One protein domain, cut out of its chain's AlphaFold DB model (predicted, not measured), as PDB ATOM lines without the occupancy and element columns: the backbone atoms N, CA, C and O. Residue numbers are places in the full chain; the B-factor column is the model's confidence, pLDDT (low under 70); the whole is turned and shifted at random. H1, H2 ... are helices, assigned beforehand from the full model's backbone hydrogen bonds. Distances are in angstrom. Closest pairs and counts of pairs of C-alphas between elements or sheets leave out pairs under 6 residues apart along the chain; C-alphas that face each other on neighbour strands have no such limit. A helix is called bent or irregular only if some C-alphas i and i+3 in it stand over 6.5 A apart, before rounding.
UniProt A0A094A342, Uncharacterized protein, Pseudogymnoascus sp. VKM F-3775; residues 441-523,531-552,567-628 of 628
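What this domain is: This is residues 441 to 523, 531 to 552 and 567 to 628 of the 628 residues of an uncharacterized protein of Pseudogymnoascus sp. VKM F-3775 (UniProt A0A094A342). Three long helices, H1, H2 and H3, run nearly along one another at one end, H3 packing on both others; at the other end short H4 is crossed by H5 and H7, and H8 folds back beside H7. Short H6 sits near the middle, between the two groups. The printed part has 167 residues with eight named helices, H1 to H8 in chain order, and no named strand: all helix. It is compact, with a radius of gyration of the C-alphas of 17.5 A, spanning 59 by 42 by 35 A.

Where its parts are: H1, residues 441 to 458, begins at C-alpha (7.177, 11.082, -25.976) and measures 25.7 A. H2 is residues 466 to 483, 25.2 A; H3, 488 to 502, 21.3 A, is only just irregular, with C-alphas 493 and 496 6.9 A apart. H4 is residues 507 to 515, H5 535 to 542, H6 581 to 589, and H7 592 to 609, 25.7 A. H8, residues 615 to 624, ends at C-alpha (25.818, 46.410, -26.239).

How they stand to each other: H1 touches H3 at a shallow tilt of 21 degrees, the same way; the closest C-alphas, Thr 452 and Val 493, are 5.9 A apart. H2 and H3 form a hairpin at 9 degrees, closest at C-alphas 480 and 490, 5.8 A. H1 and H2 are apart. H3 touches H6 with residues 498 to 502 alone, C-alphas 502 and 589 being closest at 5.8 A. H2 and H4 touch only at their ends, closest at C-alphas 466 and 507, 6.4 A. H4 touches H5 at a steep tilt of 58 degrees, closest at C-alphas 515 and 538, 4.8 A. H4 touches H7 at a steep 63 degrees, closest at C-alphas 512 and 599, 6.4 A. H8 is close to but not clearly touching H7, closest at C-alphas 603 and 617, 7.5 A. Every O i to N i+4 pair is within hydrogen-bond range in H1, H2, H4, H5, H6 and H7; H3 has 8 of 11, and H8 1 of 6 beside 3 of 7 O i to N i+3 pairs.

The domain as a whole: C-alphas 442 and 611 are farthest apart, 59.8 A. Cuts leave 17.9 A between C-alphas 523 and 531 and 23.9 A between 552 and 567. Of the links printed whole, none is long. Residues 608 to 615 stand free. Mean pLDDT of the printed part is 77.3; 47 residues are under 70, among them 541 to 552 and 610 to 628.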
ATOM      1  N   PRO A 441       5.790  11.108 -26.450       86.50
ATOM      2  CA  PRO A 441       7.177  11.082 -25.976       86.50
ATOM      3  C   PRO A 441       8.066  10.094 -26.742       86.50
ATOM      4  O   PRO A 441       9.235  10.370 -26.987       86.50
ATOM      5  N   GLN A 442       7.509   8.958 -27.170       88.19
ATOM      6  CA  GLN A 442       8.236   7.946 -27.937       88.19
ATOM      7  C   GLN A 442       8.639   8.466 -29.322       88.19
ATOM      8  O   GLN A 442       9.779   8.269 -29.734       88.19
ATOM      9  N   ARG A 443       7.737   9.166 -30.028       88.00
ATOM     10  CA  ARG A 443       8.053   9.774 -31.332       88.00
ATOM     11  C   ARG A 443       9.052  10.924 -31.186       88.00
ATOM     12  O   ARG A 443       9.959  11.038 -32.004       88.00
ATOM     13  N   ARG A 444       8.925  11.731 -30.122       91.50
ATOM     14  CA  ARG A 444       9.889  12.794 -29.767       91.50
ATOM     15  C   ARG A 444      11.293  12.222 -29.571       91.50
ATOM     16  O   ARG A 444      12.242  12.729 -30.162       91.50
ATOM     17  N   LEU A 445      11.410  11.133 -28.805       91.25
ATOM     18  CA  LEU A 445      12.679  10.444 -28.575       91.25
ATOM     19  C   LEU A 445      13.285   9.923 -29.884       91.25
ATOM     20  O   LEU A 445      14.425  10.264 -30.193       91.25
ATOM     21  N   GLN A 446      12.506   9.182 -30.680       92.88
ATOM     22  CA  GLN A 446      12.952   8.641 -31.971       92.88
ATOM     23  C   GLN A 446      13.469   9.733 -32.915       92.88
ATOM     24  O   GLN A 446      14.511   9.545 -33.541       92.88
ATOM     25  N   LEU A 447      12.788  10.886 -32.984       95.00
ATOM     26  CA  LEU A 447      13.262  12.023 -33.775       95.00
ATOM     27  C   LEU A 447      14.621  12.520 -33.283       95.00
ATOM     28  O   LEU A 447      15.534  12.698 -34.088       95.00
ATOM     29  N   THR A 448      14.767  12.744 -31.974       95.00
ATOM     30  CA  THR A 448      16.017  13.285 -31.419       95.00
ATOM     31  C   THR A 448      17.190  12.322 -31.582       95.00
ATOM     32  O   THR A 448      18.299  12.763 -31.885       95.00
ATOM     33  N   GLU A 449      16.962  11.013 -31.445       95.06
ATOM     34  CA  GLU A 449      17.987   9.987 -31.653       95.06
ATOM     35  C   GLU A 449      18.425   9.926 -33.119       95.06
ATOM     36  O   GLU A 449      19.622  10.025 -33.397       95.06
ATOM     37  N   ALA A 450      17.470   9.842 -34.052       96.00
ATOM     38  CA  ALA A 450      17.756   9.809 -35.485       96.00
ATOM     39  C   ALA A 450      18.522  11.062 -35.937       96.00
ATOM     40  O   ALA A 450      19.553  10.963 -36.600       96.00
ATOM     41  N   PHE A 451      18.079  12.243 -35.501       96.56
ATOM     42  CA  PHE A 451      18.744  13.500 -35.835       96.56
ATOM     43  C   PHE A 451      20.153  13.608 -35.238       96.56
ATOM     44  O   PHE A 451      21.070  14.092 -35.895       96.56
ATOM     45  N   THR A 452      20.356  13.131 -34.006       95.75
ATOM     46  CA  THR A 452      21.677  13.150 -33.358       95.75
ATOM     47  C   THR A 452      22.691  12.284 -34.107       95.75
ATOM     48  O   THR A 452      23.869  12.642 -34.166       95.75
ATOM     49  N   VAL A 453      22.257  11.150 -34.668       95.81
ATOM     50  CA  VAL A 453      23.106  10.292 -35.510       95.81
ATOM     51  C   VAL A 453      23.535  11.046 -36.768       95.81
ATOM     52  O   VAL A 453      24.735  11.210 -36.985       95.81
ATOM     53  N   GLU A 454      22.583  11.603 -37.520       95.56
ATOM     54  CA  GLU A 454      22.857  12.396 -38.729       95.56
ATOM     55  C   GLU A 454      23.795  13.578 -38.444       95.56
ATOM     56  O   GLU A 454      24.745  13.835 -39.182       95.56
ATOM     57  N   LEU A 455      23.577  14.276 -37.327       95.06
ATOM     58  CA  LEU A 455      24.383  15.421 -36.917       95.06
ATOM     59  C   LEU A 455      25.841  15.020 -36.631       95.06
ATOM     60  O   LEU A 455      26.769  15.718 -37.049       95.06
ATOM     61  N   LYS A 456      26.071  13.872 -35.982       94.19
ATOM     62  CA  LYS A 456      27.425  13.345 -35.744       94.19
ATOM     63  C   LYS A 456      28.117  12.909 -37.032       94.19
ATOM     64  O   LYS A 456      29.295  13.204 -37.206       94.19
ATOM     65  N   GLU A 457      27.401  12.223 -37.917       94.44
ATOM     66  CA  GLU A 457      27.979  11.678 -39.147       94.44
ATOM     67  C   GLU A 457      28.257  12.753 -40.201       94.44
ATOM     68  O   GLU A 457      29.278  12.691 -40.884       94.44
ATOM     69  N   ARG A 458      27.376  13.754 -40.325       95.50
ATOM     70  CA  ARG A 458      27.395  14.717 -41.438       95.50
ATOM     71  C   ARG A 458      27.941  16.094 -41.078       95.50
ATOM     72  O   ARG A 458      28.331  16.824 -41.989       95.50
ATOM     73  N   LEU A 459      27.939  16.476 -39.796       95.50
ATOM     74  CA  LEU A 459      28.323  17.826 -39.356       95.50
ATOM     75  C   LEU A 459      29.478  17.837 -38.345       95.50
ATOM     76  O   LEU A 459      30.405  18.634 -38.487       95.50
ATOM     77  N   LEU A 460      29.458  16.968 -37.328       94.31
ATOM     78  CA  LEU A 460      30.435  17.003 -36.230       94.31
ATOM     79  C   LEU A 460      31.713  16.213 -36.529       94.31
ATOM     80  O   LEU A 460      32.117  15.326 -35.775       94.31
ATOM     81  N   HIS A 461      32.385  16.558 -37.622       93.00
ATOM     82  CA  HIS A 461      33.668  15.967 -37.979       93.00
ATOM     83  C   HIS A 461      34.694  17.033 -38.398       93.00
ATOM     84  O   HIS A 461      34.318  18.107 -38.876       93.00
ATOM     85  N   PRO A 462      36.010  16.755 -38.279       92.06
ATOM     86  CA  PRO A 462      37.060  17.749 -38.539       92.06
ATOM     87  C   PRO A 462      37.029  18.370 -39.942       92.06
ATOM     88  O   PRO A 462      37.482  19.491 -40.125       92.06
ATOM     89  N   GLY A 463      36.468  17.663 -40.930       91.00
ATOM     90  CA  GLY A 463      36.317  18.168 -42.300       91.00
ATOM     91  C   GLY A 463      35.304  19.309 -42.497       91.00
ATOM     92  O   GLY A 463      35.261  19.863 -43.591       91.00
ATOM     93  N   LYS A 464      34.484  19.659 -41.494       94.12
ATOM     94  CA  LYS A 464      33.529  20.782 -41.581       94.12
ATOM     95  C   LYS A 464      34.117  22.075 -41.031       94.12
ATOM     96  O   LYS A 464      34.787  22.072 -39.995       94.12
ATOM     97  N   SER A 465      33.833  23.194 -41.698       93.25
ATOM     98  CA  SER A 465      34.251  24.521 -41.231       93.25
ATOM     99  C   SER A 465      33.454  24.945 -39.993       93.25
ATOM    100  O   SER A 465      32.278  24.610 -39.858       93.25
ATOM    101  N   THR A 466      34.080  25.699 -39.089       92.81
ATOM    102  CA  THR A 466      33.418  26.207 -37.872       92.81
ATOM    103  C   THR A 466      32.235  27.108 -38.235       92.81
ATOM    104  O   THR A 466      31.185  27.055 -37.601       92.81
ATOM    105  N   LEU A 467      32.370  27.857 -39.333       90.94
ATOM    106  CA  LEU A 467      31.321  28.688 -39.914       90.94
ATOM    107  C   LEU A 467      30.080  27.882 -40.334       90.94
ATOM    108  O   LEU A 467      28.964  28.268 -40.005       90.94
ATOM    109  N   GLU A 468      30.256  26.766 -41.045       91.56
ATOM    110  CA  GLU A 468      29.144  25.910 -41.490       91.56
ATOM    111  C   GLU A 468      28.413  25.260 -40.307       91.56
ATOM    112  O   GLU A 468      27.183  25.172 -40.307       91.56
ATOM    113  N   ILE A 469      29.157  24.864 -39.269       93.38
ATOM    114  CA  ILE A 469      28.580  24.319 -38.034       93.38
ATOM    115  C   ILE A 469      27.741  25.383 -37.324       93.38
ATOM    116  O   ILE A 469      26.621  25.088 -36.919       93.38
ATOM    117  N   LEU A 470      28.238  26.620 -37.218       91.50
ATOM    118  CA  LEU A 470      27.502  27.729 -36.605       91.50
ATOM    119  C   LEU A 470      26.241  28.106 -37.395       91.50
ATOM    120  O   LEU A 470      25.189  28.264 -36.783       91.50
ATOM    121  N   ARG A 471      26.307  28.179 -38.732       90.94
ATOM    122  CA  ARG A 471      25.120  28.395 -39.588       90.94
ATOM    123  C   ARG A 471      24.068  27.315 -39.365       90.94
ATOM    124  O   ARG A 471      22.906  27.608 -39.103       90.94
ATOM    125  N   THR A 472      24.497  26.054 -39.387       92.31
ATOM    126  CA  THR A 472      23.595  24.922 -39.145       92.31
ATOM    127  C   THR A 472      23.037  24.956 -37.722       92.31
ATOM    128  O   THR A 472      21.877  24.613 -37.522       92.31
ATOM    129  N   TYR A 473      23.813  25.409 -36.731       92.38
ATOM    130  CA  TYR A 473      23.339  25.543 -35.357       92.38
ATOM    131  C   TYR A 473      22.265  26.625 -35.216       92.38
ATOM    132  O   TYR A 473      21.241  26.378 -34.585       92.38
ATOM    133  N   ILE A 474      22.450  27.789 -35.843       88.88
ATOM    134  CA  ILE A 474      21.441  28.860 -35.872       88.88
ATOM    135  C   ILE A 474      20.159  28.361 -36.543       88.88
ATOM    136  O   ILE A 474      19.072  28.502 -35.980       88.88
ATOM    137  N   ALA A 475      20.288  27.713 -37.703       90.19
ATOM    138  CA  ALA A 475      19.161  27.116 -38.408       90.19
ATOM    139  C   ALA A 475      18.443  26.062 -37.548       90.19
ATOM    140  O   ALA A 475      17.218  26.083 -37.457       90.19
ATOM    141  N   MET A 476      19.199  25.209 -36.848       92.62
ATOM    142  CA  MET A 476      18.683  24.202 -35.916       92.62
ATOM    143  C   MET A 476      17.910  24.837 -34.761       92.62
ATOM    144  O   MET A 476      16.815  24.381 -34.448       92.62
ATOM    145  N   ILE A 477      18.442  25.893 -34.139       89.00
ATOM    146  CA  ILE A 477      17.755  26.623 -33.065       89.00
ATOM    147  C   ILE A 477      16.403  27.155 -33.569       89.00
ATOM    148  O   ILE A 477      15.382  26.951 -32.912       89.00
ATOM    149  N   CYS A 478      16.383  27.776 -34.753       87.88
ATOM    150  CA  CYS A 478      15.162  28.334 -35.340       87.88
ATOM    151  C   CYS A 478      14.138  27.247 -35.698       87.88
ATOM    152  O   CYS A 478      12.968  27.336 -35.325       87.88
ATOM    153  N   SER A 479      14.566  26.196 -36.398       90.81
ATOM    154  CA  SER A 479      13.671  25.143 -36.878       90.81
ATOM    155  C   SER A 479      13.127  24.271 -35.744       90.81
ATOM    156  O   SER A 479      11.965  23.874 -35.784       90.81
ATOM    157  N   PHE A 480      13.935  23.962 -34.720       90.88
ATOM    158  CA  PHE A 480      13.475  23.178 -33.569       90.88
ATOM    159  C   PHE A 480      12.547  23.979 -32.658       90.88
ATOM    160  O   PHE A 480      11.655  23.382 -32.063       90.88
ATOM    161  N   HIS A 481      12.700  25.303 -32.576       86.31
ATOM    162  CA  HIS A 481      11.710  26.144 -31.899       86.31
ATOM    163  C   HIS A 481      10.383  26.186 -32.660       86.31
ATOM    164  O   HIS A 481       9.334  26.006 -32.048       86.31
ATOM    165  N   ALA A 482      10.423  26.302 -33.992       85.12
ATOM    166  CA  ALA A 482       9.224  26.211 -34.826       85.12
ATOM    167  C   ALA A 482       8.540  24.827 -34.745       85.12
ATOM    168  O   ALA A 482       7.316  24.719 -34.879       85.12
ATOM    169  N   LEU A 483       9.317  23.759 -34.532       87.62
ATOM    170  CA  LEU A 483       8.798  22.412 -34.289       87.62
ATOM    171  C   LEU A 483       8.170  22.294 -32.894       87.62
ATOM    172  O   LEU A 483       7.089  21.722 -32.746       87.62
ATOM    173  N   ASP A 484       8.857  22.817 -31.879       84.19
ATOM    174  CA  ASP A 484       8.493  22.711 -30.476       84.19
ATOM    175  C   ASP A 484       8.956  23.934 -29.667       84.19
ATOM    176  O   ASP A 484      10.116  24.054 -29.258       84.19
ATOM    177  N   HIS A 485       7.993  24.797 -29.338       78.06
ATOM    178  CA  HIS A 485       8.201  25.997 -28.530       78.06
ATOM    179  C   HIS A 485       8.723  25.698 -27.114       78.06
ATOM    180  O   HIS A 485       9.211  26.601 -26.441       78.06
ATOM    181  N   SER A 486       8.655  24.445 -26.641       78.12
ATOM    182  CA  SER A 486       9.186  24.080 -25.329       78.12
ATOM    183  C   SER A 486      10.715  24.036 -25.264       78.12
ATOM    184  O   SER A 486      11.250  23.913 -24.178       78.12
ATOM    185  N   LYS A 487      11.461  24.088 -26.377       79.88
ATOM    186  CA  LYS A 487      12.933  23.877 -26.412       79.88
ATOM    187  C   LYS A 487      13.422  22.512 -25.897       79.88
ATOM    188  O   LYS A 487      14.595  22.197 -26.066       79.88
ATOM    189  N   VAL A 488      12.549  21.642 -25.385       86.31
ATOM    190  CA  VAL A 488      12.924  20.322 -24.851       86.31
ATOM    191  C   VAL A 488      13.576  19.437 -25.922       86.31
ATOM    192  O   VAL A 488      14.531  18.716 -25.634       86.31
ATOM    193  N   LEU A 489      13.094  19.490 -27.173       89.88
ATOM    194  CA  LEU A 489      13.729  18.768 -28.284       89.88
ATOM    195  C   LEU A 489      15.111  19.337 -28.624       89.88
ATOM    196  O   LEU A 489      16.043  18.563 -28.835       89.88
ATOM    197  N   LEU A 490      15.238  20.668 -28.653       90.06
ATOM    198  CA  LEU A 490      16.488  21.365 -28.956       90.06
ATOM    199  C   LEU A 490      17.566  21.028 -27.922       90.06
ATOM    200  O   LEU A 490      18.664  20.637 -28.305       90.06
ATOM    201  N   ASP A 491      17.244  21.101 -26.630       87.38
ATOM    202  CA  ASP A 491      18.196  20.839 -25.545       87.38
ATOM    203  C   ASP A 491      18.771  19.417 -25.605       87.38
ATOM    204  O   ASP A 491      19.952  19.199 -25.320       87.38
ATOM    205  N   ARG A 492      17.968  18.439 -26.045       88.38
ATOM    206  CA  ARG A 492      18.436  17.057 -26.223       88.38
ATOM    207  C   ARG A 492      19.443  16.901 -27.356       88.38
ATOM    208  O   ARG A 492      20.397  16.141 -27.206       88.38
ATOM    209  N   VAL A 493      19.230  17.579 -28.485       92.62
ATOM    210  CA  VAL A 493      20.069  17.411 -29.684       92.62
ATOM    211  C   VAL A 493      21.228  18.405 -29.755       92.62
ATOM    212  O   VAL A 493      22.208  18.148 -30.452       92.62
ATOM    213  N   ALA A 494      21.151  19.526 -29.033       90.81
ATOM    214  CA  ALA A 494      22.149  20.588 -29.088       90.81
ATOM    215  C   ALA A 494      23.457  20.206 -28.386       90.81
ATOM    216  O   ALA A 494      24.529  20.544 -28.883       90.81
ATOM    217  N   TYR A 495      23.400  19.473 -27.269       90.12
ATOM    218  CA  TYR A 495      24.571  19.221 -26.419       90.12
ATOM    219  C   TYR A 495      25.815  18.682 -27.168       90.12
ATOM    220  O   TYR A 495      26.897  19.247 -26.994       90.12
ATOM    221  N   PRO A 496      25.722  17.661 -28.050       91.44
ATOM    222  CA  PRO A 496      26.876  17.193 -28.822       91.44
ATOM    223  C   PRO A 496      27.513  18.276 -29.702       91.44
ATOM    224  O   PRO A 496      28.736  18.324 -29.823       91.44
ATOM    225  N   LEU A 497      26.696  19.149 -30.299       92.62
ATOM    226  CA  LEU A 497      27.162  20.254 -31.135       92.62
ATOM    227  C   LEU A 497      27.864  21.316 -30.285       92.62
ATOM    228  O   LEU A 497      28.937  21.786 -30.653       92.62
ATOM    229  N   GLN A 498      27.289  21.655 -29.131       91.00
ATOM    230  CA  GLN A 498      27.835  22.649 -28.207       91.00
ATOM    231  C   GLN A 498      29.224  22.251 -27.701       91.00
ATOM    232  O   GLN A 498      30.169  23.027 -27.815       91.00
ATOM    233  N   VAL A 499      29.381  21.009 -27.228       91.00
ATOM    234  CA  VAL A 499      30.683  20.477 -26.791       91.00
ATOM    235  C   VAL A 499      31.704  20.522 -27.930       91.00
ATOM    236  O   VAL A 499      32.867  20.864 -27.712       91.00
ATOM    237  N   TYR A 500      31.272  20.208 -29.153       92.81
ATOM    238  CA  TYR A 500      32.138  20.241 -30.324       92.81
ATOM    239  C   TYR A 500      32.586  21.667 -30.678       92.81
ATOM    240  O   TYR A 500      33.771  21.880 -30.934       92.81
ATOM    241  N   LEU A 501      31.689  22.654 -30.633       91.56
ATOM    242  CA  LEU A 501      32.037  24.063 -30.845       91.56
ATOM    243  C   LEU A 501      32.978  24.604 -29.760       91.56
ATOM    244  O   LEU A 501      33.937  25.297 -30.089       91.56
ATOM    245  N   CYS A 502      32.769  24.239 -28.491       90.25
ATOM    246  CA  CYS A 502      33.662  24.635 -27.396       90.25
ATOM    247  C   CYS A 502      35.083  24.069 -27.541       90.25
ATOM    248  O   CYS A 502      36.027  24.635 -26.999       90.25
ATOM    249  N   SER A 503      35.255  22.962 -28.272       90.62
ATOM    250  CA  SER A 503      36.581  22.405 -28.571       90.62
ATOM    251  C   SER A 503      37.352  23.178 -29.649       90.62
ATOM    252  O   SER A 503      38.548  22.952 -29.823       90.62
ATOM    253  N   ARG A 504      36.682  24.077 -30.382       91.81
ATOM    254  CA  ARG A 504      37.261  24.852 -31.481       91.81
ATOM    255  C   ARG A 504      37.606  26.270 -31.026       91.81
ATOM    256  O   ARG A 504      36.730  27.034 -30.627       91.81
ATOM    257  N   GLU A 505      38.887  26.623 -31.117       88.88
ATOM    258  CA  GLU A 505      39.432  27.902 -30.632       88.88
ATOM    259  C   GLU A 505      38.951  29.123 -31.442       88.88
ATOM    260  O   GLU A 505      38.893  30.237 -30.924       88.88
ATOM    261  N   ASP A 506      38.570  28.932 -32.707       89.94
ATOM    262  CA  ASP A 506      38.144  29.982 -33.640       89.94
ATOM    263  C   ASP A 506      36.659  30.371 -33.515       89.94
ATOM    264  O   ASP A 506      36.229  31.368 -34.101       89.94
ATOM    265  N   THR A 507      35.868  29.631 -32.732       90.44
ATOM    266  CA  THR A 507      34.408  29.797 -32.644       90.44
ATOM    267  C   THR A 507      33.985  31.202 -32.207       90.44
ATOM    268  O   THR A 507      33.185  31.848 -32.888       90.44
ATOM    269  N   VAL A 508      34.536  31.708 -31.096       88.38
ATOM    270  CA  VAL A 508      34.173  33.027 -30.535       88.38
ATOM    271  C   VAL A 508      34.505  34.148 -31.522       88.38
ATOM    272  O   VAL A 508      33.692  35.042 -31.762       88.38
ATOM    273  N   ARG A 509      35.674  34.057 -32.165       87.50
ATOM    274  CA  ARG A 509      36.130  35.022 -33.168       87.50
ATOM    275  C   ARG A 509      35.190  35.084 -34.368       87.50
ATOM    276  O   ARG A 509      34.870  36.182 -34.826       87.50
ATOM    277  N   ILE A 510      34.728  33.936 -34.868       88.06
ATOM    278  CA  ILE A 510      33.800  33.865 -36.007       88.06
ATOM    279  C   ILE A 510      32.444  34.484 -35.657       88.06
ATOM    280  O   ILE A 510      31.901  35.233 -36.468       88.06
ATOM    281  N   ILE A 511      31.919  34.229 -34.455       87.06
ATOM    282  CA  ILE A 511      30.642  34.801 -33.999       87.06
ATOM    283  C   ILE A 511      30.720  36.323 -33.934       87.06
ATOM    284  O   ILE A 511      29.881  37.002 -34.520       87.06
ATOM    285  N   ILE A 512      31.752  36.864 -33.283       84.94
ATOM    286  CA  ILE A 512      31.928  38.314 -33.150       84.94
ATOM    287  C   ILE A 512      32.135  38.964 -34.519       84.94
ATOM    288  O   ILE A 512      31.519  39.980 -34.825       84.94
ATOM    289  N   THR A 513      32.944  38.349 -35.385       83.94
ATOM    290  CA  THR A 513      33.140  38.828 -36.763       83.94
ATOM    291  C   THR A 513      31.836  38.800 -37.571       83.94
ATOM    292  O   THR A 513      31.634  39.648 -38.437       83.94
ATOM    293  N   GLY A 514      30.945  37.841 -37.297       81.75
ATOM    294  CA  GLY A 514      29.602  37.763 -37.873       81.75
ATOM    295  C   GLY A 514      28.665  38.865 -37.384       81.75
ATOM    296  O   GLY A 514      27.989  39.484 -38.198       81.75
ATOM    297  N   LEU A 515      28.670  39.155 -36.079       78.88
ATOM    298  CA  LEU A 515      27.905  40.258 -35.481       78.88
ATOM    299  C   LEU A 515      28.366  41.635 -35.991       78.88
ATOM    300  O   LEU A 515      27.552  42.541 -36.128       78.88
ATOM    301  N   LEU A 516      29.659  41.772 -36.301       75.00
ATOM    302  CA  LEU A 516      30.282  42.977 -36.860       75.00
ATOM    303  C   LEU A 516      30.187  43.074 -38.400       75.00
ATOM    304  O   LEU A 516      30.788  43.971 -38.993       75.00
ATOM    305  N   ALA A 517      29.514  42.138 -39.078       71.88
ATOM    306  CA  ALA A 517      29.412  42.146 -40.536       71.88
ATOM    307  C   ALA A 517      28.497  43.278 -41.054       71.88
ATOM    308  O   ALA A 517      27.532  43.659 -40.397       71.88
ATOM    309  N   ASP A 518      28.825  43.804 -42.242       62.53
ATOM    310  CA  ASP A 518      28.206  44.996 -42.848       62.53
ATOM    311  C   ASP A 518      26.676  44.879 -43.032       62.53
ATOM    312  O   ASP A 518      26.155  43.800 -43.332       62.53
ATOM    313  N   LYS A 519      25.986  46.018 -42.888       56.72
ATOM    314  CA  LYS A 519      24.530  46.204 -43.007       56.72
ATOM    315  C   LYS A 519      24.064  46.458 -44.448       56.72
ATOM    316  O   LYS A 519      22.859  46.412 -44.687       56.72
ATOM    317  N   ASP A 520      24.971  46.658 -45.407       46.28
ATOM    318  CA  ASP A 520      24.669  46.977 -46.819       46.28
ATOM    319  C   ASP A 520      24.081  45.801 -47.642       46.28
ATOM    320  O   ASP A 520      24.403  45.591 -48.814       46.28
ATOM    321  N   VAL A 521      23.184  45.013 -47.050       45.81
ATOM    322  CA  VAL A 521      22.295  44.090 -47.769       45.81
ATOM    323  C   VAL A 521      20.883  44.677 -47.760       45.81
ATOM    324  O   VAL A 521      19.915  44.040 -47.343       45.81
ATOM    325  N   GLU A 522      20.740  45.920 -48.230       40.19
ATOM    326  CA  GLU A 522      19.430  46.431 -48.622       40.19
ATOM    327  C   GLU A 522      18.892  45.567 -49.774       40.19
ATOM    328  O   GLU A 522      19.426  45.531 -50.882       40.19
ATOM    329  N   THR A 523      17.787  44.868 -49.515       40.78
ATOM    330  CA  THR A 523      16.941  44.178 -50.503       40.78
ATOM    331  C   THR A 523      17.623  43.124 -51.391       40.78
ATOM    332  O   THR A 523      17.938  43.340 -52.558       40.78
ATOM    333  N   GLY A 531      30.649  34.025 -48.864       53.06
ATOM    334  CA  GLY A 531      30.463  32.668 -48.319       53.06
ATOM    335  C   GLY A 531      31.196  32.435 -46.981       53.06
ATOM    336  O   GLY A 531      30.900  31.463 -46.288       53.06
ATOM    337  N   ASP A 532      32.074  33.364 -46.582       61.47
ATOM    338  CA  ASP A 532      33.027  33.257 -45.468       61.47
ATOM    339  C   ASP A 532      32.610  33.972 -44.163       61.47
ATOM    340  O   ASP A 532      33.305  33.852 -43.157       61.47
ATOM    341  N   LYS A 533      31.491  34.717 -44.136       73.12
ATOM    342  CA  LYS A 533      31.041  35.464 -42.938       73.12
ATOM    343  C   LYS A 533      29.656  35.030 -42.452       73.12
ATOM    344  O   LYS A 533      28.792  34.660 -43.248       73.12
ATOM    345  N   LEU A 534      29.435  35.097 -41.139       78.12
ATOM    346  CA  LEU A 534      28.188  34.709 -40.470       78.12
ATOM    347  C   LEU A 534      27.195  35.885 -40.401       78.12
ATOM    348  O   LEU A 534      26.886  36.392 -39.328       78.12
ATOM    349  N   VAL A 535      26.727  36.342 -41.567       76.81
ATOM    350  CA  VAL A 535      25.863  37.538 -41.711       76.81
ATOM    351  C   VAL A 535      24.461  37.335 -41.104       76.81
ATOM    352  O   VAL A 535      23.797  38.295 -40.727       76.81
ATOM    353  N   GLU A 536      24.024  36.082 -40.947       74.88
ATOM    354  CA  GLU A 536      22.733  35.713 -40.343       74.88
ATOM    355  C   GLU A 536      22.559  36.280 -38.925       74.88
ATOM    356  O   GLU A 536      21.474  36.734 -38.575       74.88
ATOM    357  N   LEU A 537      23.634  36.328 -38.128       72.75
ATOM    358  CA  LEU A 537      23.586  36.882 -36.772       72.75
ATOM    359  C   LEU A 537      23.355  38.396 -36.761       72.75
ATOM    360  O   LEU A 537      22.588  38.890 -35.938       72.75
ATOM    361  N   ALA A 538      23.975  39.129 -37.689       66.44
ATOM    362  CA  ALA A 538      23.753  40.566 -37.826       66.44
ATOM    363  C   ALA A 538      22.298  40.863 -38.226       66.44
ATOM    364  O   ALA A 538      21.702  41.820 -37.735       66.44
ATOM    365  N   TYR A 539      21.689  40.024 -39.068       70.38
ATOM    366  CA  TYR A 539      20.271  40.150 -39.409       70.38
ATOM    367  C   TYR A 539      19.356  39.871 -38.205       70.38
ATOM    368  O   TYR A 539      18.447  40.659 -37.940       70.38
ATOM    369  N   LEU A 540      19.612  38.799 -37.444       70.50
ATOM    370  CA  LEU A 540      18.823  38.439 -36.257       70.50
ATOM    371  C   LEU A 540      18.825  39.552 -35.198       70.50
ATOM    372  O   LEU A 540      17.755  39.939 -34.729       70.50
ATOM    373  N   LEU A 541      19.993  40.148 -34.931       66.12
ATOM    374  CA  LEU A 541      20.139  41.271 -33.999       66.12
ATOM    375  C   LEU A 541      19.316  42.503 -34.426       66.12
ATOM    376  O   LEU A 541      18.701  43.166 -33.596       66.12
ATOM    377  N   ASN A 542      19.270  42.808 -35.728       60.66
ATOM    378  CA  ASN A 542      18.544  43.970 -36.261       60.66
ATOM    379  C   ASN A 542      17.034  43.732 -36.435       60.66
ATOM    380  O   ASN A 542      16.269  44.691 -36.495       60.66
ATOM    381  N   SER A 543      16.592  42.474 -36.510       58.62
ATOM    382  CA  SER A 543      15.177  42.115 -36.696       58.62
ATOM    383  C   SER A 543      14.305  42.445 -35.475       58.62
ATOM    384  O   SER A 543      13.087  42.304 -35.544       58.62
ATOM    385  N   GLY A 544      14.910  42.832 -34.343       50.38
ATOM    386  CA  GLY A 544      14.207  43.107 -33.088       50.38
ATOM    387  C   GLY A 544      13.604  41.865 -32.422       50.38
ATOM    388  O   GLY A 544      12.958  41.992 -31.389       50.38
ATOM    389  N   VAL A 545      13.835  40.668 -32.976       48.12
ATOM    390  CA  VAL A 545      13.344  39.388 -32.428       48.12
ATOM    391  C   VAL A 545      13.982  39.088 -31.063       48.12
ATOM    392  O   VAL A 545      13.343  38.473 -30.217       48.12
ATOM    393  N   ASP A 546      15.185  39.620 -30.815       48.25
ATOM    394  CA  ASP A 546      15.897  39.532 -29.532       48.25
ATOM    395  C   ASP A 546      15.640  40.745 -28.602       48.25
ATOM    396  O   ASP A 546      16.167  40.802 -27.494       48.25
ATOM    397  N   SER A 547      14.836  41.740 -29.012       44.97
ATOM    398  CA  SER A 547      14.603  42.989 -28.260       44.97
ATOM    399  C   SER A 547      13.128  43.213 -27.924       44.97
ATOM    400  O   SER A 547      12.508  44.125 -28.458       44.97
ATOM    401  N   ALA A 548      12.573  42.400 -27.023       43.16
ATOM    402  CA  ALA A 548      11.523  42.810 -26.079       43.16
ATOM    403  C   ALA A 548      11.072  41.615 -25.226       43.16
ATOM    404  O   ALA A 548      10.228  40.841 -25.664       43.16
ATOM    405  N   GLN A 549      11.607  41.490 -24.007       45.94
ATOM    406  CA  GLN A 549      10.836  41.326 -22.761       45.94
ATOM    407  C   GLN A 549      11.777  41.001 -21.594       45.94
ATOM    408  O   GLN A 549      12.709  40.209 -21.719       45.94
ATOM    409  N   GLY A 550      11.549  41.673 -20.463       44.22
ATOM    410  CA  GLY A 550      12.327  41.497 -19.241       44.22
ATOM    411  C   GLY A 550      12.153  40.106 -18.611       44.22
ATOM    412  O   GLY A 550      11.337  39.307 -19.064       44.22
ATOM    413  N   PRO A 551      12.895  39.811 -17.533       46.00
ATOM    414  CA  PRO A 551      12.956  38.492 -16.892       46.00
ATOM    415  C   PRO A 551      11.660  38.017 -16.189       46.00
ATOM    416  O   PRO A 551      11.727  37.076 -15.401       46.00
ATOM    417  N   ASP A 552      10.499  38.623 -16.463       48.16
ATOM    418  CA  ASP A 552       9.224  38.413 -15.753       48.16
ATOM    419  C   ASP A 552       8.112  37.834 -16.661       48.16
ATOM    420  O   ASP A 552       6.961  38.255 -16.627       48.16
ATOM    421  N   VAL A 567       5.894  16.112 -20.532       79.25
ATOM    422  CA  VAL A 567       6.273  15.030 -19.597       79.25
ATOM    423  C   VAL A 567       7.769  14.701 -19.630       79.25
ATOM    424  O   VAL A 567       8.322  14.146 -18.686       79.25
ATOM    425  N   ASP A 568       8.428  15.022 -20.737       79.94
ATOM    426  CA  ASP A 568       9.841  14.795 -20.980       79.94
ATOM    427  C   ASP A 568      10.727  15.994 -20.593       79.94
ATOM    428  O   ASP A 568      11.933  15.945 -20.846       79.94
ATOM    429  N   ALA A 569      10.161  17.040 -19.984       82.00
ATOM    430  CA  ALA A 569      10.894  18.176 -19.440       82.00
ATOM    431  C   ALA A 569      11.640  17.812 -18.139       82.00
ATOM    432  O   ALA A 569      11.169  17.027 -17.315       82.00
ATOM    433  N   GLY A 570      12.841  18.370 -17.954       78.12
ATOM    434  CA  GLY A 570      13.666  18.109 -16.772       78.12
ATOM    435  C   GLY A 570      13.199  18.860 -15.509       78.12
ATOM    436  O   GLY A 570      12.458  19.834 -15.617       78.12
ATOM    437  N   PRO A 571      13.694  18.498 -14.305       72.25
ATOM    438  CA  PRO A 571      13.265  19.076 -13.017       72.25
ATOM    439  C   PRO A 571      13.503  20.586 -12.818       72.25
ATOM    440  O   PRO A 571      13.081  21.135 -11.806       72.25
ATOM    441  N   GLY A 572      14.212  21.248 -13.737       68.38
ATOM    442  CA  GLY A 572      14.494  22.690 -13.719       68.38
ATOM    443  C   GLY A 572      14.045  23.407 -14.992       68.38
ATOM    444  O   GLY A 572      14.565  24.474 -15.308       68.38
ATOM    445  N   TYR A 573      13.143  22.790 -15.755       77.00
ATOM    446  CA  TYR A 573      12.630  23.348 -16.994       77.00
ATOM    447  C   TYR A 573      11.840  24.640 -16.742       77.00
ATOM    448  O   TYR A 573      11.013  24.712 -15.836       77.00
ATOM    449  N   LYS A 574      12.109  25.656 -17.566       69.50
ATOM    450  CA  LYS A 574      11.334  26.896 -17.640       69.50
ATOM    451  C   LYS A 574      11.006  27.174 -19.098       69.50
ATOM    452  O   LYS A 574      11.921  27.342 -19.909       69.50
ATOM    453  N   ARG A 575       9.717  27.241 -19.434       67.75
ATOM    454  CA  ARG A 575       9.284  27.608 -20.785       67.75
ATOM    455  C   ARG A 575       9.617  29.079 -21.031       67.75
ATOM    456  O   ARG A 575       9.180  29.939 -20.282       67.75
ATOM    457  N   ARG A 576      10.372  29.362 -22.093       67.06
ATOM    458  CA  ARG A 576      10.554  30.724 -22.618       67.06
ATOM    459  C   ARG A 576       9.824  30.814 -23.948       67.06
ATOM    460  O   ARG A 576      10.098  29.985 -24.815       67.06
ATOM    461  N   LYS A 577       8.923  31.787 -24.108       62.59
ATOM    462  CA  LYS A 577       8.141  31.950 -25.347       62.59
ATOM    463  C   LYS A 577       9.044  32.314 -26.533       62.59
ATOM    464  O   LYS A 577       8.928  31.719 -27.605       62.59
ATOM    465  N   ASN A 578      10.027  33.186 -26.295       65.50
ATOM    466  CA  ASN A 578      10.944  33.682 -27.321       65.50
ATOM    467  C   ASN A 578      12.315  32.973 -27.306       65.50
ATOM    468  O   ASN A 578      12.820  32.496 -26.274       65.50
ATOM    469  N   VAL A 579      12.931  32.880 -28.486       68.81
ATOM    470  CA  VAL A 579      14.279  32.324 -28.655       68.81
ATOM    471  C   VAL A 579      15.292  33.447 -28.713       68.81
ATOM    472  O   VAL A 579      15.447  34.072 -29.748       68.81
ATOM    473  N   ASP A 580      16.028  33.622 -27.624       75.38
ATOM    474  CA  ASP A 580      17.251  34.418 -27.616       75.38
ATOM    475  C   ASP A 580      18.397  33.590 -28.219       75.38
ATOM    476  O   ASP A 580      19.023  32.768 -27.538       75.38
ATOM    477  N   ILE A 581      18.609  33.724 -29.528       79.81
ATOM    478  CA  ILE A 581      19.612  32.935 -30.265       79.81
ATOM    479  C   ILE A 581      21.016  33.373 -29.844       79.81
ATOM    480  O   ILE A 581      21.883  32.532 -29.587       79.81
ATOM    481  N   ILE A 582      21.230  34.685 -29.740       78.94
ATOM    482  CA  ILE A 582      22.526  35.284 -29.420       78.94
ATOM    483  C   ILE A 582      22.915  34.954 -27.978       78.94
ATOM    484  O   ILE A 582      24.020  34.463 -27.745       78.94
ATOM    485  N   GLY A 583      22.012  35.120 -27.015       77.94
ATOM    486  CA  GLY A 583      22.255  34.748 -25.626       77.94
ATOM    487  C   GLY A 583      22.421  33.244 -25.427       77.94
ATOM    488  O   GLY A 583      23.253  32.831 -24.618       77.94
ATOM    489  N   THR A 584      21.730  32.404 -26.212       80.25
ATOM    490  CA  THR A 584      21.976  30.949 -26.216       80.25
ATOM    491  C   THR A 584      23.393  30.633 -26.705       80.25
ATOM    492  O   THR A 584      24.088  29.832 -26.084       80.25
ATOM    493  N   LEU A 585      23.863  31.279 -27.779       81.19
ATOM    494  CA  LEU A 585      25.229  31.104 -28.285       81.19
ATOM    495  C   LEU A 585      26.282  31.593 -27.282       81.19
ATOM    496  O   LEU A 585      27.232  30.866 -26.995       81.19
ATOM    497  N   ILE A 586      26.108  32.796 -26.728       80.50
ATOM    498  CA  ILE A 586      27.046  33.382 -25.761       80.50
ATOM    499  C   ILE A 586      27.102  32.530 -24.492       80.50
ATOM    500  O   ILE A 586      28.192  32.161 -24.064       80.50
ATOM    501  N   GLY A 587      25.949  32.155 -23.926       79.50
ATOM    502  CA  GLY A 587      25.879  31.395 -22.677       79.50
ATOM    503  C   GLY A 587      26.489  29.993 -22.760       79.50
ATOM    504  O   GLY A 587      26.981  29.477 -21.759       79.50
ATOM    505  N   VAL A 588      26.484  29.380 -23.944       76.25
ATOM    506  CA  VAL A 588      27.027  28.034 -24.171       76.25
ATOM    507  C   VAL A 588      28.527  28.052 -24.472       76.25
ATOM    508  O   VAL A 588      29.241  27.132 -24.075       76.25
ATOM    509  N   LEU A 589      29.010  29.071 -25.190       73.44
ATOM    510  CA  LEU A 589      30.363  29.092 -25.757       73.44
ATOM    511  C   LEU A 589      31.412  29.756 -24.858       73.44
ATOM    512  O   LEU A 589      32.604  29.670 -25.152       73.44
ATOM    513  N   GLY A 590      31.011  30.395 -23.757       70.31
ATOM    514  CA  GLY A 590      31.953  30.913 -22.769       70.31
ATOM    515  C   GLY A 590      31.348  31.937 -21.819       70.31
ATOM    516  O   GLY A 590      30.165  32.252 -21.876       70.31
ATOM    517  N   SER A 591      32.172  32.484 -20.924       78.31
ATOM    518  CA  SER A 591      31.755  33.648 -20.147       78.31
ATOM    519  C   SER A 591      31.718  34.890 -21.037       78.31
ATOM    520  O   SER A 591      32.480  35.017 -21.999       78.31
ATOM    521  N   GLN A 592      30.869  35.847 -20.668       78.88
ATOM    522  CA  GLN A 592      30.781  37.147 -21.330       78.88
ATOM    523  C   GLN A 592      32.158  37.838 -21.432       78.88
ATOM    524  O   GLN A 592      32.458  38.474 -22.439       78.88
ATOM    525  N   ASP A 593      33.044  37.629 -20.452       82.06
ATOM    526  CA  ASP A 593      34.409  38.171 -20.446       82.06
ATOM    527  C   ASP A 593      35.271  37.694 -21.623       82.06
ATOM    528  O   ASP A 593      36.113  38.446 -22.116       82.06
ATOM    529  N   VAL A 594      35.093  36.446 -22.075       84.81
ATOM    530  CA  VAL A 594      35.837  35.899 -23.223       84.81
ATOM    531  C   VAL A 594      35.394  36.597 -24.505       84.81
ATOM    532  O   VAL A 594      36.233  37.029 -25.295       84.81
ATOM    533  N   PHE A 595      34.082  36.784 -24.664       84.00
ATOM    534  CA  PHE A 595      33.515  37.512 -25.795       84.00
ATOM    535  C   PHE A 595      33.967  38.974 -25.816       84.00
ATOM    536  O   PHE A 595      34.375  39.466 -26.864       84.00
ATOM    537  N   ILE A 596      33.975  39.656 -24.667       85.12
ATOM    538  CA  ILE A 596      34.425  41.052 -24.570       85.12
ATOM    539  C   ILE A 596      35.906  41.185 -24.958       85.12
ATOM    540  O   ILE A 596      36.266  42.103 -25.692       85.12
ATOM    541  N   LYS A 597      36.774  40.272 -24.501       87.06
ATOM    542  CA  LYS A 597      38.208  40.308 -24.834       87.06
ATOM    543  C   LYS A 597      38.472  40.080 -26.320       87.06
ATOM    544  O   LYS A 597      39.256  40.816 -26.915       87.06
ATOM    545  N   GLU A 598      37.815  39.094 -26.929       86.12
ATOM    546  CA  GLU A 598      37.945  38.861 -28.372       86.12
ATOM    547  C   GLU A 598      37.345  40.016 -29.184       86.12
ATOM    548  O   GLU A 598      37.922  40.418 -30.187       86.12
ATOM    549  N   PHE A 599      36.249  40.619 -28.721       85.50
ATOM    550  CA  PHE A 599      35.665  41.806 -29.344       85.50
ATOM    551  C   PHE A 599      36.631  42.993 -29.329       85.50
ATOM    552  O   PHE A 599      36.874  43.594 -30.374       85.50
ATOM    553  N   GLN A 600      37.252  43.282 -28.181       87.19
ATOM    554  CA  GLN A 600      38.295  44.309 -28.064       87.19
ATOM    555  C   GLN A 600      39.482  44.031 -28.994       87.19
ATOM    556  O   GLN A 600      40.004  44.954 -29.611       87.19
ATOM    557  N   SER A 601      39.889  42.764 -29.111       87.88
ATOM    558  CA  SER A 601      40.967  42.329 -30.002       87.88
ATOM    559  C   SER A 601      40.619  42.562 -31.478       87.88
ATOM    560  O   SER A 601      41.397  43.168 -32.210       87.88
ATOM    561  N   ILE A 602      39.416  42.162 -31.909       84.31
ATOM    562  CA  ILE A 602      38.949  42.305 -33.297       84.31
ATOM    563  C   ILE A 602      38.758  43.776 -33.674       84.31
ATOM    564  O   ILE A 602      39.179  44.184 -34.754       84.31
ATOM    565  N   ILE A 603      38.157  44.583 -32.796       80.38
ATOM    566  CA  ILE A 603      38.021  46.025 -33.031       80.38
ATOM    567  C   ILE A 603      39.389  46.702 -33.030       80.38
ATOM    568  O   ILE A 603      39.651  47.508 -33.914       80.38
ATOM    569  N   GLY A 604      40.285  46.344 -32.106       83.19
ATOM    570  CA  GLY A 604      41.658  46.847 -32.100       83.19
ATOM    571  C   GLY A 604      42.381  46.557 -33.417       83.19
ATOM    572  O   GLY A 604      42.962  47.457 -34.013       83.19
ATOM    573  N   ASP A 605      42.279  45.327 -33.921       82.06
ATOM    574  CA  ASP A 605      42.842  44.935 -35.214       82.06
ATOM    575  C   ASP A 605      42.200  45.674 -36.398       82.06
ATOM    576  O   ASP A 605      42.897  45.986 -37.364       82.06
ATOM    577  N   ASN A 606      40.889  45.929 -36.362       77.12
ATOM    578  CA  ASN A 606      40.175  46.647 -37.423       77.12
ATOM    579  C   ASN A 606      40.535  48.139 -37.438       77.12
ATOM    580  O   ASN A 606      40.869  48.660 -38.502       77.12
ATOM    581  N   LEU A 607      40.589  48.778 -36.267       76.56
ATOM    582  CA  LEU A 607      41.038  50.160 -36.077       76.56
ATOM    583  C   LEU A 607      42.479  50.370 -36.545       76.56
ATOM    584  O   LEU A 607      42.805  51.401 -37.122       76.56
ATOM    585  N   LEU A 608      43.356  49.389 -36.317       81.44
ATOM    586  CA  LEU A 608      44.743  49.440 -36.782       81.44
ATOM    587  C   LEU A 608      44.884  49.217 -38.297       81.44
ATOM    588  O   LEU A 608      45.936  49.525 -38.856       81.44
ATOM    589  N   LYS A 609      43.866  48.648 -38.959       76.12
ATOM    590  CA  LYS A 609      43.862  48.350 -40.403       76.12
ATOM    591  C   LYS A 609      43.114  49.394 -41.243       76.12
ATOM    592  O   LYS A 609      43.378  49.464 -42.442       76.12
ATOM    593  N   ASN A 610      42.187  50.155 -40.659       63.03
ATOM    594  CA  ASN A 610      41.381  51.168 -41.350       63.03
ATOM    595  C   ASN A 610      41.936  52.590 -41.140       63.03
ATOM    596  O   ASN A 610      41.977  53.076 -40.019       63.03
ATOM    597  N   ASP A 611      42.245  53.295 -42.235       54.88
ATOM    598  CA  ASP A 611      42.573  54.740 -42.258       54.88
ATOM    599  C   ASP A 611      41.341  55.626 -42.610       54.88
ATOM    600  O   ASP A 611      41.488  56.763 -43.063       54.88
ATOM    601  N   GLY A 612      40.116  55.090 -42.492       62.25
ATOM    602  CA  GLY A 612      38.870  55.681 -43.018       62.25
ATOM    603  C   GLY A 612      37.744  55.875 -41.991       62.25
ATOM    604  O   GLY A 612      37.969  55.763 -40.793       62.25
ATOM    605  N   ASP A 613      36.539  56.189 -42.483       56.62
ATOM    606  CA  ASP A 613      35.364  56.548 -41.669       56.62
ATOM    607  C   ASP A 613      34.900  55.409 -40.737       56.62
ATOM    608  O   ASP A 613      34.806  54.248 -41.152       56.62
ATOM    609  N   PHE A 614      34.618  55.746 -39.475       63.81
ATOM    610  CA  PHE A 614      34.432  54.795 -38.364       63.81
ATOM    611  C   PHE A 614      32.967  54.387 -38.126       63.81
ATOM    612  O   PHE A 614      32.679  53.663 -37.172       63.81
ATOM    613  N   ASP A 615      32.033  54.786 -38.994       61.56
ATOM    614  CA  ASP A 615      30.594  54.491 -38.862       61.56
ATOM    615  C   ASP A 615      30.286  52.990 -38.677       61.56
ATOM    616  O   ASP A 615      29.342  52.606 -37.982       61.56
ATOM    617  N   ARG A 616      31.129  52.118 -39.247       58.72
ATOM    618  CA  ARG A 616      31.029  50.650 -39.148       58.72
ATOM    619  C   ARG A 616      31.255  50.107 -37.739       58.72
ATOM    620  O   ARG A 616      30.735  49.048 -37.400       58.72
ATOM    621  N   GLU A 617      32.048  50.803 -36.936       62.44
ATOM    622  CA  GLU A 617      32.455  50.350 -35.608       62.44
ATOM    623  C   GLU A 617      31.543  50.913 -34.519       62.44
ATOM    624  O   GLU A 617      31.427  50.287 -33.472       62.44
ATOM    625  N   VAL A 618      30.839  52.026 -34.776       61.84
ATOM    626  CA  VAL A 618      29.929  52.688 -33.821       61.84
ATOM    627  C   VAL A 618      28.619  51.913 -33.621       61.84
ATOM    628  O   VAL A 618      28.167  51.769 -32.487       61.84
ATOM    629  N   GLY A 619      28.032  51.352 -34.684       59.66
ATOM    630  CA  GLY A 619      26.745  50.641 -34.615       59.66
ATOM    631  C   GLY A 619      26.686  49.498 -33.580       59.66
ATOM    632  O   GLY A 619      25.749  49.459 -32.790       59.66
ATOM    633  N   PRO A 620      27.672  48.583 -33.522       57.03
ATOM    634  CA  PRO A 620      27.733  47.506 -32.526       57.03
ATOM    635  C   PRO A 620      27.798  47.979 -31.064       57.03
ATOM    636  O   PRO A 620      27.315  47.269 -30.180       57.03
ATOM    637  N   TYR A 621      28.367  49.162 -30.791       57.19
ATOM    638  CA  TYR A 621      28.415  49.714 -29.432       57.19
ATOM    639  C   TYR A 621      27.026  50.122 -28.926       57.19
ATOM    640  O   TYR A 621      26.768  49.946 -27.741       57.19
ATOM    641  N   GLU A 622      26.114  50.588 -29.787       55.94
ATOM    642  CA  GLU A 622      24.748  50.958 -29.376       55.94
ATOM    643  C   GLU A 622      23.913  49.749 -28.917       55.94
ATOM    644  O   GLU A 622      23.114  49.878 -27.994       55.94
ATOM    645  N   TYR A 623      24.131  48.553 -29.481       52.94
ATOM    646  CA  TYR A 623      23.394  47.337 -29.088       52.94
ATOM    647  C   TYR A 623      23.928  46.685 -27.806       52.94
ATOM    648  O   TYR A 623      23.176  46.031 -27.089       52.94
ATOM    649  N   LEU A 624      25.219  46.860 -27.504       54.28
ATOM    650  CA  LEU A 624      25.818  46.410 -26.239       54.28
ATOM    651  C   LEU A 624      25.512  47.367 -25.074       54.28
ATOM    652  O   LEU A 624      25.637  46.973 -23.916       54.28
ATOM    653  N   TYR A 625      25.124  48.606 -25.383       46.22
ATOM    654  CA  TYR A 625      24.779  49.670 -24.441       46.22
ATOM    655  C   TYR A 625      23.292  50.047 -24.573       46.22
ATOM    656  O   TYR A 625      22.945  51.218 -24.710       46.22
ATOM    657  N   LEU A 626      22.386  49.068 -24.528       38.84
ATOM    658  CA  LEU A 626      20.984  49.381 -24.242       38.84
ATOM    659  C   LEU A 626      20.892  49.791 -22.759       38.84
ATOM    660  O   LEU A 626      21.275  48.994 -21.902       38.84
ATOM    661  N   PRO A 627      20.472  51.031 -22.436       31.30
ATOM    662  CA  PRO A 627      20.282  51.441 -21.053       31.30
ATOM    663  C   PRO A 627      19.095  50.684 -20.446       31.30
ATOM    664  O   PRO A 627      18.070  50.537 -21.113       31.30
ATOM    665  N   ASP A 628      19.285  50.224 -19.204       32.84
ATOM    666  CA  ASP A 628      18.298  49.534 -18.354       32.84
ATOM    667  C   ASP A 628      16.906  50.193 -18.324       32.84
ATOM    668  O   ASP A 628      16.828  51.449 -18.263       32.84
TER     669      ASP A 628